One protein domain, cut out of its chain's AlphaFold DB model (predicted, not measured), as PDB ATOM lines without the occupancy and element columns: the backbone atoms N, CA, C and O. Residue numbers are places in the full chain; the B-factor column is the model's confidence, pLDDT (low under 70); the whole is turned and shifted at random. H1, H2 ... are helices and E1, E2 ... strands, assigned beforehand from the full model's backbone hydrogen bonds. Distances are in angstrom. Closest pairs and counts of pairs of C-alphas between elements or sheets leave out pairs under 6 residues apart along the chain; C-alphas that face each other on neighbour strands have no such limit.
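AT A GLANCE: This is residues 343 to 482 of the 489 residues of an uncharacterized protein of Myxococcaceae bacterium (UniProt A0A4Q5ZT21). Two sheets of four strands each lie partly face to face as a sandwich, and H1 and H2 cover the outward face of one of them, the sheet E4 - E3 - E7 - E8, away from the sheet E1 - E2 - E6 - E5. The link after E1, round Gly 383, and the link after H1, round His 360, reach opposite ends of the long axis. The printed part has 140 residues with two named helices and eight named strands, in the order H1 E1 E2 E3 E4 E5 E6 E7 H2 E8; both sheets are antiparallel throughout, and the class is mixed, helices and strands. The whole is compact, with a radius of gyration of the C-alphas of 15.5 A, yet elongated, spanning 53 by 31 by 24 A.

HOW THE PARTS SIT: Start at Gly 343 and read along: H1 is residues 343 to 356, E1 370 to 378, E2 388 to 396, E3 402 to 408, E4 416 to 418, E5 424 to 427, E6 430 to 439, E7 445 to 452, H2 461 to 468 and E8 475 to 481. H1 is on the sheet E4 - E3 - E7 - E8 at a height over the sheet of 9.4 A, over E7 and E8; on the local plane its line and that of E8 stand at 28 degrees, only just along the strands. The closest C-alphas of H1 and E8 are those of Arg 355 and Val 476, 6.3 A apart. Next look at E1 and E2, a hairpin, with N 375 and O 392 at 2.8 A, within hydrogen-bond range. E2 and E6 are antiparallel at 162 degrees, with N 393 and O 433 at 2.9 A. E5 and E6 form a hairpin, with N 425 and O 432 at 2.8 A. This sheet is twisted, its C-alphas up to 4.6 A off its best plane. In the other sheet, E3 and E4 form a hairpin, with N 416 and O 407 at 2.8 A; E3 and E7 have N 404 and O 450 at 2.8 A; E7 and E8 have N 449 and O 477 at 2.7 A. The two sheets make a sandwich, two sheets face to face: the facing parts are 10.9 A centre to centre, and the strands of the one stand at 15 degrees to those of the other. The closest C-alphas of E1 and E8 are those of Ala 374 and Ala 479, 6.7 A apart. E2 and H2 are apart. H2 is on the same face as H1, at a height over the sheet of 9.7 A, over E3 and E7; H1 and H2 with that sheet make two layers, helices on one face of a sheet. H1, with residues 350 to 354 alone, only just touches H2, with 3 pairs of C-alphas within 8 A; the closest are those of Ala 354 and Leu 465, 6.7 A apart, at a shallow tilt of 16 degrees, the same way. In H1 and H2 every O i to N i+4 pair is within hydrogen-bond range.

IN THESE COORDINATES: Find C-alpha 343 at (166.744, 186.133, 80.600); from there H1 runs 20.4 A to C-alpha 356. E1 is 24.7 A long and E2 27.0 A. E3 measures 19.8 A; E4 and E5 are short strands. E6, the longest strand by residues, starts at C-alpha 430 at (163.233, 157.312, 84.976) and covers 27.5 A. E7 measures 23.3 A, and H2 has eight residues. E8 measures 19.7 A and ends at C-alpha 481 at (172.421, 173.331, 78.074).

THE WHOLE: The two C-alphas farthest apart are those of His 360 and Gly 383, 54.0 A. The printed part has no cut. The link H1 to E1, residues 357 to 369, is long. The mean pLDDT of the printed part is 71.1, and 59 residues are under 70, among them residues 343 to 387.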
ATOM      1  N   GLY A 343     167.895 186.962  80.247       53.22
ATOM      2  CA  GLY A 343     166.744 186.133  80.600       53.22
ATOM      3  C   GLY A 343     167.122 184.866  81.377       53.22
ATOM      4  O   GLY A 343     166.485 184.557  82.382       53.22
ATOM      5  N   LEU A 344     168.190 184.171  80.984       57.44
ATOM      6  CA  LEU A 344     168.622 182.910  81.590       57.44
ATOM      7  C   LEU A 344     169.210 183.108  82.996       57.44
ATOM      8  O   LEU A 344     168.920 182.336  83.910       57.44
ATOM      9  N   ALA A 345     169.989 184.177  83.197       56.88
ATOM     10  CA  ALA A 345     170.551 184.523  84.505       56.88
ATOM     11  C   ALA A 345     169.448 184.826  85.538       56.88
ATOM     12  O   ALA A 345     169.504 184.365  86.680       56.88
ATOM     13  N   ARG A 346     168.388 185.535  85.120       63.19
ATOM     14  CA  ARG A 346     167.207 185.804  85.957       63.19
ATOM     15  C   ARG A 346     166.502 184.517  86.383       63.19
ATOM     16  O   ARG A 346     166.025 184.422  87.514       63.19
ATOM     17  N   TRP A 347     166.438 183.533  85.493       64.44
ATOM     18  CA  TRP A 347     165.814 182.247  85.778       64.44
ATOM     19  C   TRP A 347     166.585 181.409  86.779       64.44
ATOM     20  O   TRP A 347     165.974 180.890  87.712       64.44
ATOM     21  N   LEU A 348     167.907 181.343  86.639       61.62
ATOM     22  CA  LEU A 348     168.767 180.655  87.598       61.62
ATOM     23  C   LEU A 348     168.573 181.206  89.020       61.62
ATOM     24  O   LEU A 348     168.375 180.430  89.952       61.62
ATOM     25  N   LEU A 349     168.480 182.533  89.177       59.56
ATOM     26  CA  LEU A 349     168.185 183.165  90.469       59.56
ATOM     27  C   LEU A 349     166.787 182.812  91.013       59.56
ATOM     28  O   LEU A 349     166.643 182.538  92.205       59.56
ATOM     29  N   ARG A 350     165.741 182.790  90.169       60.91
ATOM     30  CA  ARG A 350     164.381 182.397  90.606       60.91
ATOM     31  C   ARG A 350     164.316 180.928  91.028       60.91
ATOM     32  O   ARG A 350     163.620 180.613  91.995       60.91
ATOM     33  N   VAL A 351     165.039 180.052  90.333       60.06
ATOM     34  CA  VAL A 351     165.140 178.625  90.664       60.06
ATOM     35  C   VAL A 351     165.883 178.420  91.985       60.06
ATOM     36  O   VAL A 351     165.385 177.699  92.851       60.06
ATOM     37  N   ASP A 352     167.006 179.106  92.198       59.88
ATOM     38  CA  ASP A 352     167.751 179.032  93.460       59.88
ATOM     39  C   ASP A 352     166.919 179.566  94.640       59.88
ATOM     40  O   ASP A 352     166.868 178.938  95.699       59.88
ATOM     41  N   ALA A 353     166.174 180.661  94.448       59.25
ATOM     42  CA  ALA A 353     165.246 181.173  95.456       59.25
ATOM     43  C   ALA A 353     164.113 180.177  95.769       59.25
ATOM     44  O   ALA A 353     163.711 180.039  96.925       59.25
ATOM     45  N   ALA A 354     163.598 179.460  94.764       56.88
ATOM     46  CA  ALA A 354     162.619 178.397  94.977       56.88
ATOM     47  C   ALA A 354     163.223 177.226  95.771       56.88
ATOM     48  O   ALA A 354     162.598 176.760  96.721       56.88
ATOM     49  N   ARG A 355     164.458 176.806  95.462       60.06
ATOM     50  CA  ARG A 355     165.180 175.749  96.195       60.06
ATOM     51  C   ARG A 355     165.463 176.118  97.649       60.06
ATOM     52  O   ARG A 355     165.207 175.309  98.538       60.06
ATOM     53  N   ALA A 356     165.943 177.333  97.912       51.47
ATOM     54  CA  ALA A 356     166.264 177.795  99.264       51.47
ATOM     55  C   ALA A 356     165.042 177.782 100.204       51.47
ATOM     56  O   ALA A 356     165.180 177.569 101.407       51.47
ATOM     57  N   ARG A 357     163.830 177.949  99.657       53.38
ATOM     58  CA  ARG A 357     162.568 177.927 100.415       53.38
ATOM     59  C   ARG A 357     162.078 176.521 100.786       53.38
ATOM     60  O   ARG A 357     161.248 176.386 101.678       53.38
ATOM     61  N   VAL A 358     162.613 175.471 100.165       48.50
ATOM     62  CA  VAL A 358     162.151 174.073 100.302       48.50
ATOM     63  C   VAL A 358     162.795 173.325 101.497       48.50
ATOM     64  O   VAL A 358     162.506 172.161 101.768       48.50
ATOM     65  N   VAL A 359     163.627 173.993 102.299       45.66
ATOM     66  CA  VAL A 359     164.563 173.360 103.254       45.66
ATOM     67  C   VAL A 359     163.930 172.786 104.546       45.66
ATOM     68  O   VAL A 359     164.654 172.336 105.426       45.66
ATOM     69  N   HIS A 360     162.602 172.700 104.705       38.47
ATOM     70  CA  HIS A 360     161.982 172.154 105.940       38.47
ATOM     71  C   HIS A 360     161.025 170.957 105.763       38.47
ATOM     72  O   HIS A 360     160.288 170.613 106.686       38.47
ATOM     73  N   GLY A 361     161.077 170.252 104.628       36.69
ATOM     74  CA  GLY A 361     160.257 169.058 104.372       36.69
ATOM     75  C   GLY A 361     161.067 167.774 104.165       36.69
ATOM     76  O   GLY A 361     161.488 167.485 103.047       36.69
ATOM     77  N   VAL A 362     161.212 166.986 105.238       38.31
ATOM     78  CA  VAL A 362     161.514 165.536 105.266       38.31
ATOM     79  C   VAL A 362     162.878 165.097 104.700       38.31
ATOM     80  O   VAL A 362     163.021 164.715 103.539       38.31
ATOM     81  N   ALA A 363     163.857 164.962 105.601       38.41
ATOM     82  CA  ALA A 363     165.154 164.331 105.340       38.41
ATOM     83  C   ALA A 363     165.090 162.804 105.039       38.41
ATOM     84  O   ALA A 363     166.108 162.154 104.815       38.41
ATOM     85  N   GLY A 364     163.892 162.208 105.018       37.31
ATOM     86  CA  GLY A 364     163.678 160.763 104.864       37.31
ATOM     87  C   GLY A 364     163.326 160.265 103.454       37.31
ATOM     88  O   GLY A 364     163.478 159.077 103.194       37.31
ATOM     89  N   ILE A 365     162.891 161.132 102.528       40.72
ATOM     90  CA  ILE A 365     162.438 160.753 101.161       40.72
ATOM     91  C   ILE A 365     163.457 161.232 100.090       40.72
ATOM     92  O   ILE A 365     163.203 161.254  98.892       40.72
ATOM     93  N   MET A 366     164.663 161.615 100.524       44.19
ATOM     94  CA  MET A 366     165.650 162.445  99.806       44.19
ATOM     95  C   MET A 366     166.358 161.831  98.572       44.19
ATOM     96  O   MET A 366     167.442 162.286  98.227       44.19
ATOM     97  N   LYS A 367     165.826 160.806  97.891       46.59
ATOM     98  CA  LYS A 367     166.581 160.076  96.838       46.59
ATOM     99  C   LYS A 367     166.035 160.129  95.409       46.59
ATOM    100  O   LYS A 367     166.640 159.506  94.536       46.59
ATOM    101  N   SER A 368     164.913 160.797  95.157       50.94
ATOM    102  CA  SER A 368     164.049 160.353  94.061       50.94
ATOM    103  C   SER A 368     163.809 161.326  92.902       50.94
ATOM    104  O   SER A 368     163.408 160.836  91.853       50.94
ATOM    105  N   VAL A 369     164.083 162.637  93.009       49.16
ATOM    106  CA  VAL A 369     163.921 163.592  91.884       49.16
ATOM    107  C   VAL A 369     165.237 164.270  91.523       49.16
ATOM    108  O   VAL A 369     165.699 165.133  92.267       49.16
ATOM    109  N   GLU A 370     165.839 163.912  90.388       61.09
ATOM    110  CA  GLU A 370     167.186 164.362  90.004       61.09
ATOM    111  C   GLU A 370     167.375 164.412  88.484       61.09
ATOM    112  O   GLU A 370     166.720 163.669  87.759       61.09
ATOM    113  N   ILE A 371     168.302 165.250  88.006       53.47
ATOM    114  CA  ILE A 371     168.907 165.126  86.671       53.47
ATOM    115  C   ILE A 371     170.202 164.339  86.858       53.47
ATOM    116  O   ILE A 371     171.074 164.758  87.617       53.47
ATOM    117  N   ASN A 372     170.325 163.203  86.181       48.59
ATOM    118  CA  ASN A 372     171.467 162.299  86.309       48.59
ATOM    119  C   ASN A 372     172.554 162.593  85.276       48.59
ATOM    120  O   ASN A 372     173.742 162.474  85.579       48.59
ATOM    121  N   ALA A 373     172.158 162.983  84.064       49.59
ATOM    122  CA  ALA A 373     173.084 163.364  83.009       49.59
ATOM    123  C   ALA A 373     172.444 164.400  82.084       49.59
ATOM    124  O   ALA A 373     171.267 164.296  81.752       49.59
ATOM    125  N   ALA A 374     173.242 165.376  81.657       51.22
ATOM    126  CA  ALA A 374     172.905 166.325  80.605       51.22
ATOM    127  C   ALA A 374     174.064 166.339  79.606       51.22
ATOM    128  O   ALA A 374     175.174 166.765  79.932       51.22
ATOM    129  N   ASN A 375     173.814 165.812  78.412       63.44
ATOM    130  CA  ASN A 375     174.798 165.635  77.358       63.44
ATOM    131  C   ASN A 375     174.416 166.486  76.147       63.44
ATOM    132  O   ASN A 375     173.274 166.466  75.693       63.44
ATOM    133  N   VAL A 376     175.396 167.211  75.612       50.41
ATOM    134  CA  VAL A 376     175.250 168.025  74.404       50.41
ATOM    135  C   VAL A 376     176.267 167.524  73.387       50.41
ATOM    136  O   VAL A 376     177.478 167.620  73.604       50.41
ATOM    137  N   HIS A 377     175.782 166.942  72.292       63.91
ATOM    138  CA  HIS A 377     176.613 166.290  71.285       63.91
ATOM    139  C   HIS A 377     176.563 167.051  69.960       63.91
ATOM    140  O   HIS A 377     175.473 167.375  69.495       63.91
ATOM    141  N   PRO A 378     177.710 167.327  69.312       54.31
ATOM    142  CA  PRO A 378     177.703 167.951  67.998       54.31
ATOM    143  C   PRO A 378     177.030 167.033  66.977       54.31
ATOM    144  O   PRO A 378     177.352 165.847  66.880       54.31
ATOM    145  N   VAL A 379     176.134 167.600  66.179       66.88
ATOM    146  CA  VAL A 379     175.542 166.930  65.024       66.88
ATOM    147  C   VAL A 379     176.515 167.060  63.862       66.88
ATOM    148  O   VAL A 379     176.925 168.161  63.491       66.88
ATOM    149  N   VAL A 380     176.892 165.929  63.266       55.31
ATOM    150  CA  VAL A 380     177.725 165.929  62.061       55.31
ATOM    151  C   VAL A 380     176.901 166.495  60.903       55.31
ATOM    152  O   VAL A 380     176.083 165.796  60.307       55.31
ATOM    153  N   ALA A 381     177.112 167.771  60.583       52.62
ATOM    154  CA  ALA A 381     176.528 168.404  59.412       52.62
ATOM    155  C   ALA A 381     177.415 168.153  58.182       52.62
ATOM    156  O   ALA A 381     178.572 168.568  58.129       52.62
ATOM    157  N   LEU A 382     176.871 167.477  57.168       43.28
ATOM    158  CA  LEU A 382     177.508 167.352  55.857       43.28
ATOM    159  C   LEU A 382     177.178 168.606  55.026       43.28
ATOM    160  O   LEU A 382     176.175 168.631  54.319       43.28
ATOM    161  N   GLY A 383     177.995 169.660  55.132       51.50
ATOM    162  CA  GLY A 383     177.865 170.885  54.327       51.50
ATOM    163  C   GLY A 383     178.070 172.188  55.115       51.50
ATOM    164  O   GLY A 383     178.381 172.139  56.301       51.50
ATOM    165  N   PRO A 384     177.896 173.366  54.479       46.91
ATOM    166  CA  PRO A 384     178.089 174.686  55.096       46.91
ATOM    167  C   PRO A 384     176.913 175.111  56.002       46.91
ATOM    168  O   PRO A 384     176.452 176.248  55.936       46.91
ATOM    169  N   ALA A 385     176.383 174.193  56.812       59.19
ATOM    170  CA  ALA A 385     175.287 174.476  57.734       59.19
ATOM    171  C   ALA A 385     175.808 175.021  59.072       59.19
ATOM    172  O   ALA A 385     176.904 174.667  59.511       59.19
ATOM    173  N   THR A 386     174.999 175.856  59.730       60.78
ATOM    174  CA  THR A 386     175.223 176.280  61.118       60.78
ATOM    175  C   THR A 386     175.423 175.037  61.995       60.78
ATOM    176  O   THR A 386     174.628 174.098  61.881       60.78
ATOM    177  N   PRO A 387     176.471 174.982  62.837       69.31
ATOM    178  CA  PRO A 387     176.702 173.829  63.698       69.31
ATOM    179  C   PRO A 387     175.500 173.635  64.623       69.31
ATOM    180  O   PRO A 387     175.053 174.581  65.261       69.31
ATOM    181  N   ALA A 388     174.975 172.415  64.676       74.88
ATOM    182  CA  ALA A 388     173.868 172.048  65.549       74.88
ATOM    183  C   ALA A 388     174.355 171.059  66.609       74.88
ATOM    184  O   ALA A 388     175.266 170.269  66.346       74.88
ATOM    185  N   PHE A 389     173.741 171.083  67.789       74.31
ATOM    186  CA  PHE A 389     174.067 170.162  68.873       74.31
ATOM    187  C   PHE A 389     172.802 169.487  69.388       74.31
ATOM    188  O   PHE A 389     171.878 170.176  69.812       74.31
ATOM    189  N   ASP A 390     172.768 168.156  69.357       79.81
ATOM    190  CA  ASP A 390     171.682 167.376  69.941       79.81
ATOM    191  C   ASP A 390     171.843 167.367  71.464       79.81
ATOM    192  O   ASP A 390     172.929 167.102  71.996       79.81
ATOM    193  N   VAL A 391     170.747 167.649  72.162       76.81
ATOM    194  CA  VAL A 391     170.679 167.627  73.619       76.81
ATOM    195  C   VAL A 391     169.982 166.352  74.081       76.81
ATOM    196  O   VAL A 391     168.914 165.992  73.584       76.81
ATOM    197  N   SER A 392     170.585 165.684  75.061       78.75
ATOM    198  CA  SER A 392     169.996 164.555  75.771       78.75
ATOM    199  C   SER A 392     170.147 164.778  77.269       78.75
ATOM    200  O   SER A 392     171.264 164.920  77.772       78.75
ATOM    201  N   VAL A 393     169.026 164.835  77.983       75.50
ATOM    202  CA  VAL A 393     168.999 164.967  79.441       75.50
ATOM    203  C   VAL A 393     168.175 163.838  80.028       75.50
ATOM    204  O   VAL A 393     167.055 163.585  79.596       75.50
ATOM    205  N   GLU A 394     168.702 163.170  81.040       81.25
ATOM    206  CA  GLU A 394     168.004 162.100  81.746       81.25
ATOM    207  C   GLU A 394     168.020 162.332  83.248       81.25
ATOM    208  O   GLU A 394     168.937 162.944  83.805       81.25
ATOM    209  N   GLY A 395     167.009 161.800  83.920       79.19
ATOM    210  CA  GLY A 395     166.856 161.952  85.350       79.19
ATOM    211  C   GLY A 395     165.960 160.904  85.988       79.19
ATOM    212  O   GLY A 395     165.535 159.934  85.356       79.19
ATOM    213  N   GLN A 396     165.719 161.092  87.280       78.81
ATOM    214  CA  GLN A 396     164.829 160.275  88.096       78.81
ATOM    215  C   GLN A 396     163.707 161.127  88.708       78.81
ATOM    216  O   GLN A 396     163.898 162.323  88.918       78.81
ATOM    217  N   CYS A 397     162.528 160.538  88.926       80.19
ATOM    218  CA  CYS A 397     161.370 161.105  89.628       80.19
ATOM    219  C   CYS A 397     160.449 159.962  90.120       80.19
ATOM    220  O   CYS A 397     160.074 159.142  89.273       80.19
ATOM    221  N   PRO A 398     160.013 159.892  91.404       81.00
ATOM    222  CA  PRO A 398     159.138 158.813  91.876       81.00
ATOM    223  C   PRO A 398     157.866 158.723  91.043       81.00
ATOM    224  O   PRO A 398     157.250 159.768  90.818       81.00
ATOM    225  N   PRO A 399     157.435 157.527  90.603       80.62
ATOM    226  CA  PRO A 399     156.311 157.361  89.681       80.62
ATOM    227  C   PRO A 399     155.010 158.000  90.186       80.62
ATOM    228  O   PRO A 399     154.190 158.431  89.382       80.62
ATOM    229  N   GLU A 400     154.834 158.101  91.501       82.44
ATOM    230  CA  GLU A 400     153.679 158.705  92.158       82.44
ATOM    231  C   GLU A 400     153.713 160.243  92.231       82.44
ATOM    232  O   GLU A 400     152.715 160.857  92.603       82.44
ATOM    233  N   TRP A 401     154.827 160.884  91.866       86.62
ATOM    234  CA  TRP A 401     154.941 162.343  91.805       86.62
ATOM    235  C   TRP A 401     154.601 162.880  90.417       86.62
ATOM    236  O   TRP A 401     154.982 162.313  89.386       86.62
ATOM    237  N   GLY A 402     153.953 164.044  90.393       86.81
ATOM    238  CA  GLY A 402     153.858 164.863  89.195       86.81
ATOM    239  C   GLY A 402     155.241 165.361  88.779       86.81
ATOM    240  O   GLY A 402     156.049 165.730  89.631       86.81
ATOM    241  N   LEU A 403     155.498 165.385  87.472       89.19
ATOM    242  CA  LEU A 403     156.738 165.858  86.861       89.19
ATOM    243  C   LEU A 403     156.391 166.880  85.773       89.19
ATOM    244  O   LEU A 403     155.518 166.635  84.943       89.19
ATOM    245  N   ARG A 404     157.048 168.038  85.788       90.31
ATOM    246  CA  ARG A 404     156.936 169.066  84.750       90.31
ATOM    247  C   ARG A 404     158.325 169.537  84.363       90.31
ATOM    248  O   ARG A 404     159.109 169.904  85.234       90.31
ATOM    249  N   LEU A 405     158.615 169.527  83.071       90.62
ATOM    250  CA  LEU A 405     159.866 170.030  82.526       90.62
ATOM    251  C   LEU A 405     159.576 171.319  81.762       90.62
ATOM    252  O   LEU A 405     158.565 171.412  81.071       90.62
ATOM    253  N   PHE A 406     160.463 172.296  81.889       90.06
ATOM    254  CA  PHE A 406     160.379 173.572  81.204       90.06
ATOM    255  C   PHE A 406     161.700 173.880  80.527       90.06
ATOM    256  O   PHE A 406     162.754 173.706  81.137       90.06
ATOM    257  N   LEU A 407     161.639 174.374  79.300       87.19
ATOM    258  CA  LEU A 407     162.801 174.872  78.587       87.19
ATOM    259  C   LEU A 407     162.764 176.398  78.564       87.19
ATOM    260  O   LEU A 407     161.801 176.998  78.094       87.19
ATOM    261  N   VAL A 408     163.810 177.021  79.091       82.06
ATOM    262  CA  VAL A 408     164.008 178.467  79.041       82.06
ATOM    263  C   VAL A 408     165.151 178.756  78.077       82.06
ATOM    264  O   VAL A 408     166.275 178.303  78.292       82.06
ATOM    265  N   ASP A 409     164.883 179.560  77.062       80.62
ATOM    266  CA  ASP A 409     165.869 180.065  76.110       80.62
ATOM    267  C   ASP A 409     165.515 181.513  75.711       80.62
ATOM    268  O   ASP A 409     164.697 182.171  76.365       80.62
ATOM    269  N   ALA A 410     166.173 182.047  74.681       70.94
ATOM    270  CA  ALA A 410     165.912 183.403  74.201       70.94
ATOM    271  C   ALA A 410     164.518 183.568  73.560       70.94
ATOM    272  O   ALA A 410     163.960 184.666  73.615       70.94
ATOM    273  N   GLU A 411     163.955 182.508  72.972       77.12
ATOM    274  CA  GLU A 411     162.641 182.516  72.311       77.12
ATOM    275  C   GLU A 411     161.500 182.270  73.311       77.12
ATOM    276  O   GLU A 411     160.403 182.809  73.161       77.12
ATOM    277  N   ASN A 412     161.789 181.531  74.384       79.81
ATOM    278  CA  ASN A 412     160.872 181.129  75.442       79.81
ATOM    279  C   ASN A 412     161.326 181.675  76.810       79.81
ATOM    280  O   ASN A 412     161.626 180.906  77.735       79.81
ATOM    281  N   PRO A 413     161.341 183.008  77.003       73.44
ATOM    282  CA  PRO A 413     161.873 183.635  78.210       73.44
ATOM    283  C   PRO A 413     161.004 183.417  79.453       73.44
ATOM    284  O   PRO A 413     161.412 183.821  80.535       73.44
ATOM    285  N   GLU A 414     159.815 182.817  79.342       77.62
ATOM    286  CA  GLU A 414     158.969 182.442  80.490       77.62
ATOM    287  C   GLU A 414     159.029 180.943  80.840       77.62
ATOM    288  O   GLU A 414     158.401 180.504  81.810       77.62
ATOM    289  N   GLY A 415     159.808 180.169  80.080       81.75
ATOM    290  CA  GLY A 415     159.867 178.715  80.164       81.75
ATOM    291  C   GLY A 415     158.710 178.048  79.423       81.75
ATOM    292  O   GLY A 415     157.570 178.082  79.893       81.75
ATOM    293  N   GLU A 416     159.009 177.404  78.297       87.75
ATOM    294  CA  GLU A 416     158.060 176.570  77.559       87.75
ATOM    295  C   GLU A 416     157.857 175.237  78.287       87.75
ATOM    296  O   GLU A 416     158.823 174.550  78.619       87.75
ATOM    297  N   LEU A 417     156.601 174.861  78.542       89.62
ATOM    298  CA  LEU A 417     156.263 173.571  79.139       89.62
ATOM    299  C   LEU A 417     156.483 172.433  78.135       89.62
ATOM    300  O   LEU A 417     155.776 172.340  77.132       89.62
ATOM    301  N   LEU A 418     157.369 171.505  78.487       89.69
ATOM    302  CA  LEU A 418     157.598 170.272  77.744       89.69
ATOM    303  C   LEU A 418     156.522 169.226  78.069       89.69
ATOM    304  O   LEU A 418     156.087 169.075  79.217       89.69
ATOM    305  N   ARG A 419     156.095 168.479  77.054       89.44
ATOM    306  CA  ARG A 419     154.996 167.510  77.113       89.44
ATOM    307  C   ARG A 419     155.516 166.082  77.225       89.44
ATOM    308  O   ARG A 419     156.307 165.618  76.403       89.44
ATOM    309  N   GLU A 420     155.003 165.354  78.211       88.94
ATOM    310  CA  GLU A 420     155.286 163.926  78.368       88.94
ATOM    311  C   GLU A 420     154.741 163.130  77.169       88.94
ATOM    312  O   GLU A 420     153.619 163.356  76.713       88.94
ATOM    313  N   GLY A 421     155.546 162.210  76.642       85.56
ATOM    314  CA  GLY A 421     155.246 161.404  75.457       85.56
ATOM    315  C   GLY A 421     155.527 162.100  74.120       85.56
ATOM    316  O   GLY A 421     155.501 161.426  73.091       85.56
ATOM    317  N   VAL A 422     155.818 163.407  74.128       86.25
ATOM    318  CA  VAL A 422     156.193 164.180  72.930       86.25
ATOM    319  C   VAL A 422     157.633 164.664  73.046       86.25
ATOM    320  O   VAL A 422     158.474 164.244  72.259       86.25
ATOM    321  N   ASP A 423     157.917 165.487  74.055       87.94
ATOM    322  CA  ASP A 423     159.213 166.150  74.236       87.94
ATOM    323  C   ASP A 423     160.126 165.360  75.181       87.94
ATOM    324  O   ASP A 423     161.346 165.356  75.044       87.94
ATOM    325  N   TYR A 424     159.539 164.653  76.149       90.31
ATOM    326  CA  TYR A 424     160.267 163.750  77.035       90.31
ATOM    327  C   TYR A 424     159.459 162.486  77.314       90.31
ATOM    328  O   TYR A 424     158.229 162.485  77.279       90.31
ATOM    329  N   GLN A 425     160.148 161.389  77.601       90.19
ATOM    330  CA  GLN A 425     159.542 160.116  77.969       90.19
ATOM    331  C   GLN A 425     159.790 159.822  79.437       90.19
ATOM    332  O   GLN A 425     160.861 160.118  79.965       90.19
ATOM    333  N   ARG A 426     158.817 159.186  80.083       88.81
ATOM    334  CA  ARG A 426     158.937 158.706  81.454       88.81
ATOM    335  C   ARG A 426     158.605 157.221  81.517       88.81
ATOM    336  O   ARG A 426     157.603 156.771  80.970       88.81
ATOM    337  N   GLN A 427     159.458 156.455  82.183       86.56
ATOM    338  CA  GLN A 427     159.282 155.032  82.435       86.56
ATOM    339  C   GLN A 427     159.606 154.750  83.900       86.56
ATOM    340  O   GLN A 427     160.766 154.780  84.308       86.56
ATOM    341  N   GLN A 428     158.568 154.461  84.689       86.06
ATOM    342  CA  GLN A 428     158.679 154.268  86.139       86.06
ATOM    343  C   GLN A 428     159.340 155.486  86.812       86.06
ATOM    344  O   GLN A 428     158.826 156.603  86.731       86.06
ATOM    345  N   GLU A 429     160.480 155.264  87.463       82.75
ATOM    346  CA  GLU A 429     161.270 156.293  88.123       82.75
ATOM    347  C   GLU A 429     162.122 157.111  87.155       82.75
ATOM    348  O   GLU A 429     162.633 158.148  87.549       82.75
ATOM    349  N   HIS A 430     162.308 156.679  85.910       85.19
ATOM    350  CA  HIS A 430     163.233 157.312  84.976       85.19
ATOM    351  C   HIS A 430     162.516 158.223  83.991       85.19
ATOM    352  O   HIS A 430     161.450 157.882  83.480       85.19
ATOM    353  N   TRP A 431     163.123 159.360  83.671       88.38
ATOM    354  CA  TRP A 431     162.668 160.228  82.590       88.38
ATOM    355  C   TRP A 431     163.831 160.624  81.686       88.38
ATOM    356  O   TRP A 431     164.982 160.686  82.123       88.38
ATOM    357  N   ARG A 432     163.524 160.872  80.413       87.50
ATOM    358  CA  ARG A 432     164.501 161.215  79.385       87.50
ATOM    359  C   ARG A 432     163.931 162.240  78.413       87.50
ATOM    360  O   ARG A 432     162.870 162.023  77.836       87.50
ATOM    361  N   PHE A 433     164.647 163.340  78.255       86.44
ATOM    362  CA  PHE A 433     164.416 164.415  77.301       86.44
ATOM    363  C   PHE A 433     165.450 164.287  76.179       86.44
ATOM    364  O   PHE A 433     166.650 164.399  76.432       86.44
ATOM    365  N   ASP A 434     164.988 164.020  74.959       81.75
ATOM    366  CA  ASP A 434     165.829 163.853  73.771       81.75
ATOM    367  C   ASP A 434     165.218 164.589  72.578       81.75
ATOM    368  O   ASP A 434     164.005 164.759  72.492       81.75
ATOM    369  N   GLY A 435     166.051 164.926  71.592       67.31
ATOM    370  CA  GLY A 435     165.579 165.395  70.284       67.31
ATOM    371  C   GLY A 435     165.434 166.911  70.165       67.31
ATOM    372  O   GLY A 435     165.018 167.395  69.113       67.31
ATOM    373  N   TRP A 436     165.830 167.659  71.196       79.88
ATOM    374  CA  TRP A 436     165.976 169.111  71.130       79.88
ATOM    375  C   TRP A 436     167.390 169.513  70.687       79.88
ATOM    376  O   TRP A 436     168.355 168.778  70.927       79.88
ATOM    377  N   ARG A 437     167.522 170.665  70.016       81.44
ATOM    378  CA  ARG A 437     168.772 171.101  69.375       81.44
ATOM    379  C   ARG A 437     169.145 172.534  69.713       81.44
ATOM    380  O   ARG A 437     168.314 173.423  69.580       81.44
ATOM    381  N   LEU A 438     170.427 172.745  69.999       74.69
ATOM    382  CA  LEU A 438     171.056 174.069  70.031       74.69
ATOM    383  C   LEU A 438     171.548 174.429  68.622       74.69
ATOM    384  O   LEU A 438     172.169 173.590  67.956       74.69
ATOM    385  N   GLN A 439     171.285 175.653  68.168       79.12
ATOM    386  CA  GLN A 439     171.692 176.187  66.871       79.12
ATOM    387  C   GLN A 439     172.857 177.171  67.020       79.12
ATOM    388  O   GLN A 439     172.698 178.365  67.230       79.12
ATOM    389  N   GLY A 440     174.072 176.679  66.807       68.12
ATOM    390  CA  GLY A 440     175.284 177.486  66.890       68.12
ATOM    391  C   GLY A 440     176.042 177.290  68.198       68.12
ATOM    392  O   GLY A 440     175.618 176.569  69.092       68.12
ATOM    393  N   HIS A 441     177.229 177.893  68.272       62.97
ATOM    394  CA  HIS A 441     178.130 177.769  69.422       62.97
ATOM    395  C   HIS A 441     177.777 178.702  70.588       62.97
ATOM    396  O   HIS A 441     178.256 178.468  71.696       62.97
ATOM    397  N   ASP A 442     176.959 179.721  70.330       61.00
ATOM    398  CA  ASP A 442     176.580 180.747  71.306       61.00
ATOM    399  C   ASP A 442     175.181 180.505  71.901       61.00
ATOM    400  O   ASP A 442     174.754 181.231  72.796       61.00
ATOM    401  N   ASP A 443     174.477 179.472  71.427       66.56
ATOM    402  CA  ASP A 443     173.156 179.106  71.927       66.56
ATOM    403  C   ASP A 443     173.255 178.532  73.342       66.56
ATOM    404  O   ASP A 443     174.060 177.642  73.619       66.56
ATOM    405  N   VAL A 444     172.416 179.022  74.253       69.62
ATOM    406  CA  VAL A 444     172.326 178.508  75.621       69.62
ATOM    407  C   VAL A 444     170.867 178.412  76.036       69.62
ATOM    408  O   VAL A 444     170.108 179.367  75.880       69.62
ATOM    409  N   ALA A 445     170.501 177.278  76.625       78.44
ATOM    410  CA  ALA A 445     169.188 177.055  77.212       78.44
ATOM    411  C   ALA A 445     169.300 176.511  78.639       78.44
ATOM    412  O   ALA A 445     170.349 176.038  79.079       78.44
ATOM    413  N   LEU A 446     168.201 176.584  79.377       78.75
ATOM    414  CA  LEU A 446     168.071 176.078  80.731       78.75
ATOM    415  C   LEU A 446     166.875 175.137  80.774       78.75
ATOM    416  O   LEU A 446     165.733 175.563  80.608       78.75
ATOM    417  N   LEU A 447     167.139 173.859  81.025       82.62
ATOM    418  CA  LEU A 447     166.088 172.896  81.317       82.62
ATOM    419  C   LEU A 447     165.799 172.941  82.816       82.62
ATOM    420  O   LEU A 447     166.689 172.649  83.608       82.62
ATOM    421  N   VAL A 448     164.569 173.266  83.202       82.38
ATOM    422  CA  VAL A 448     164.106 173.281  84.594       82.38
ATOM    423  C   VAL A 448     163.093 172.165  84.802       82.38
ATOM    424  O   VAL A 448     162.117 172.037  84.074       82.38
ATOM    425  N   VAL A 449     163.308 171.356  85.826       84.88
ATOM    426  CA  VAL A 449     162.500 170.198  86.186       84.88
ATOM    427  C   VAL A 449     161.860 170.472  87.537       84.88
ATOM    428  O   VAL A 449     162.555 170.660  88.535       84.88
ATOM    429  N   VAL A 450     160.532 170.482  87.577       85.38
ATOM    430  CA  VAL A 450     159.740 170.646  88.797       85.38
ATOM    431  C   VAL A 450     158.983 169.354  89.064       85.38
ATOM    432  O   VAL A 450     158.266 168.862  88.192       85.38
ATOM    433  N   ALA A 451     159.117 168.802  90.265       85.56
ATOM    434  CA  ALA A 451     158.419 167.590  90.668       85.56
ATOM    435  C   ALA A 451     157.834 167.705  92.075       85.56
ATOM    436  O   ALA A 451     158.384 168.399  92.926       85.56
ATOM    437  N   GLY A 452     156.733 167.008  92.330       82.81
ATOM    438  CA  GLY A 452     156.121 166.948  93.656       82.81
ATOM    439  C   GLY A 452     154.894 166.037  93.683       82.81
ATOM    440  O   GLY A 452     154.357 165.714  92.621       82.81
ATOM    441  N   PRO A 453     154.397 165.648  94.873       81.25
ATOM    442  CA  PRO A 453     153.207 164.801  95.008       81.25
ATOM    443  C   PRO A 453     151.969 165.379  94.312       81.25
ATOM    444  O   PRO A 453     151.135 164.650  93.787       81.25
ATOM    445  N   SER A 454     151.861 166.709  94.283       82.44
ATOM    446  CA  SER A 454     150.831 167.436  93.551       82.44
ATOM    447  C   SER A 454     151.427 168.726  93.005       82.44
ATOM    448  O   SER A 454     151.895 169.563  93.774       82.44
ATOM    449  N   LEU A 455     151.397 168.897  91.682       83.94
ATOM    450  CA  LEU A 455     151.859 170.113  91.017       83.94
ATOM    451  C   LEU A 455     150.668 170.931  90.505       83.94
ATOM    452  O   LEU A 455     149.817 170.369  89.805       83.94
ATOM    453  N   PRO A 456     150.610 172.245  90.784       83.50
ATOM    454  CA  PRO A 456     149.565 173.090  90.234       83.50
ATOM    455  C   PRO A 456     149.632 173.127  88.704       83.50
ATOM    456  O   PRO A 456     150.697 173.026  88.089       83.50
ATOM    457  N   VAL A 457     148.465 173.272  88.072       82.44
ATOM    458  CA  VAL A 457     148.389 173.477  86.625       82.44
ATOM    459  C   VAL A 457     148.804 174.906  86.320       82.44
ATOM    460  O   VAL A 457     148.037 175.841  86.525       82.44
ATOM    461  N   ALA A 458     150.029 175.057  85.832       82.56
ATOM    462  CA  ALA A 458     150.596 176.329  85.421       82.56
ATOM    463  C   ALA A 458     151.005 176.273  83.937       82.56
ATOM    464  O   ALA A 458     151.559 175.251  83.513       82.56
ATOM    465  N   PRO A 459     150.723 177.331  83.154       77.19
ATOM    466  CA  PRO A 459     151.062 177.397  81.733       77.19
ATOM    467  C   PRO A 459     152.539 177.729  81.477       77.19
ATOM    468  O   PRO A 459     153.040 177.418  80.403       77.19
ATOM    469  N   SER A 460     153.231 178.327  82.450       84.81
ATOM    470  CA  SER A 460     154.645 178.697  82.366       84.81
ATOM    471  C   SER A 460     155.391 178.315  83.639       84.81
ATOM    472  O   SER A 460     154.783 178.077  84.695       84.81
ATOM    473  N   LEU A 461     156.723 178.288  83.553       83.75
ATOM    474  CA  LEU A 461     157.574 178.032  84.710       83.75
ATOM    475  C   LEU A 461     157.370 179.110  85.785       83.75
ATOM    476  O   LEU A 461     157.415 178.808  86.974       83.75
ATOM    477  N   ALA A 462     157.085 180.355  85.387       77.81
ATOM    478  CA  ALA A 462     156.988 181.490  86.312       77.81
ATOM    479  C   ALA A 462     155.793 181.322  87.236       77.81
ATOM    480  O   ALA A 462     155.935 181.334  88.457       77.81
ATOM    481  N   THR A 463     154.634 181.066  86.635       81.44
ATOM    482  CA  THR A 463     153.402 180.803  87.371       81.44
ATOM    483  C   THR A 463     153.524 179.542  88.223       81.44
ATOM    484  O   THR A 463     152.965 179.501  89.317       81.44
ATOM    485  N   LEU A 464     154.273 178.528  87.767       85.56
ATOM    486  CA  LEU A 464     154.509 177.329  88.566       85.56
ATOM    487  C   LEU A 464     155.370 177.636  89.793       85.56
ATOM    488  O   LEU A 464     154.974 177.282  90.897       85.56
ATOM    489  N   LEU A 465     156.517 178.299  89.640       80.12
ATOM    490  CA  LEU A 465     157.383 178.630  90.778       80.12
ATOM    491  C   LEU A 465     156.659 179.515  91.799       80.12
ATOM    492  O   LEU A 465     156.744 179.246  92.993       80.12
ATOM    493  N   ASP A 466     155.874 180.493  91.341       79.69
ATOM    494  CA  ASP A 466     155.105 181.369  92.228       79.69
ATOM    495  C   ASP A 466     153.996 180.588  92.972       79.69
ATOM    496  O   ASP A 466     153.830 180.743  94.185       79.69
ATOM    497  N   ALA A 467     153.286 179.678  92.294       77.69
ATOM    498  CA  ALA A 467     152.237 178.848  92.903       77.69
ATOM    499  C   ALA A 467     152.777 177.764  93.852       77.69
ATOM    500  O   ALA A 467     152.056 177.287  94.727       77.69
ATOM    501  N   THR A 468     154.035 177.365  93.679       73.94
ATOM    502  CA  THR A 468     154.684 176.309  94.467       73.94
ATOM    503  C   THR A 468     155.476 176.853  95.659       73.94
ATOM    504  O   THR A 468     155.934 176.075  96.492       73.94
ATOM    505  N   THR A 469     155.558 178.183  95.806       64.94
ATOM    506  CA  THR A 469     156.326 178.889  96.850       64.94
ATOM    507  C   THR A 469     155.997 178.455  98.284       64.94
ATOM    508  O   THR A 469     156.860 178.524  99.155       64.94
ATOM    509  N   SER A 470     154.765 178.015  98.548       63.44
ATOM    510  CA  SER A 470     154.290 177.595  99.876       63.44
ATOM    511  C   SER A 470     154.202 176.074 100.058       63.44
ATOM    512  O   SER A 470     153.704 175.613 101.086       63.44
ATOM    513  N   MET A 471     154.659 175.282  99.081       67.44
ATOM    514  CA  MET A 471     154.508 173.826  99.083       67.44
ATOM    515  C   MET A 471     155.829 173.136  99.485       67.44
ATOM    516  O   MET A 471     156.794 173.178  98.724       67.44
ATOM    517  N   PRO A 472     155.896 172.467 100.653       58.25
ATOM    518  CA  PRO A 472     157.148 171.912 101.191       58.25
ATOM    519  C   PRO A 472     157.671 170.677 100.430       58.25
ATOM    520  O   PRO A 472     158.863 170.362 100.484       58.25
ATOM    521  N   ASP A 473     156.793 170.001  99.684       69.62
ATOM    522  CA  ASP A 473     157.087 168.736  98.997       69.62
ATOM    523  C   ASP A 473     157.384 168.914  97.501       69.62
ATOM    524  O   ASP A 473     157.358 167.954  96.732       69.62
ATOM    525  N   ILE A 474     157.661 170.146  97.068       70.12
ATOM    526  CA  ILE A 474     158.040 170.437  95.686       70.12
ATOM    527  C   ILE A 474     159.557 170.497  95.569       70.12
ATOM    528  O   ILE A 474     160.265 170.953  96.465       70.12
ATOM    529  N   ARG A 475     160.071 169.961  94.468       73.00
ATOM    530  CA  ARG A 475     161.488 169.905  94.132       73.00
ATOM    531  C   ARG A 475     161.696 170.566  92.786       73.00
ATOM    532  O   ARG A 475     160.940 170.320  91.852       73.00
ATOM    533  N   VAL A 476     162.732 171.392  92.713       72.00
ATOM    534  CA  VAL A 476     163.139 172.089  91.495       72.00
ATOM    535  C   VAL A 476     164.599 171.752  91.232       72.00
ATOM    536  O   VAL A 476     165.445 171.906  92.115       72.00
ATOM    537  N   THR A 477     164.893 171.268  90.032       70.06
ATOM    538  CA  THR A 477     166.259 171.060  89.559       70.06
ATOM    539  C   THR A 477     166.435 171.586  88.145       70.06
ATOM    540  O   THR A 477     165.450 171.797  87.448       70.06
ATOM    541  N   GLU A 478     167.666 171.833  87.718       76.00
ATOM    542  CA  GLU A 478     167.941 172.428  86.418       76.00
ATOM    543  C   GLU A 478     169.254 171.939  85.817       76.00
ATOM    544  O   GLU A 478     170.172 171.526  86.529       76.00
ATOM    545  N   ALA A 479     169.341 172.009  84.493       69.00
ATOM    546  CA  ALA A 479     170.557 171.779  83.732       69.00
ATOM    547  C   ALA A 479     170.758 172.918  82.730       69.00
ATOM    548  O   ALA A 479     169.866 173.223  81.936       69.00
ATOM    549  N   VAL A 480     171.945 173.529  82.757       68.56
ATOM    550  CA  VAL A 480     172.370 174.475  81.720       68.56
ATOM    551  C   VAL A 480     172.806 173.674  80.497       68.56
ATOM    552  O   VAL A 480     173.681 172.812  80.585       68.56
ATOM    553  N   LEU A 481     172.187 173.966  79.361       73.00
ATOM    554  CA  LEU A 481     172.421 173.331  78.074       73.00
ATOM    555  C   LEU A 481     173.212 174.306  77.208       73.00
ATOM    556  O   LEU A 481     172.680 175.316  76.760       73.00
ATOM    557  N   SER A 482     174.489 174.013  76.989       69.38
ATOM    558  CA  SER A 482     175.359 174.829  76.140       69.38
ATOM    559  C   SER A 482     176.242 173.935  75.268       69.38
ATOM    560  O   SER A 482     176.677 172.882  75.752       69.38
TER     561      SER A 482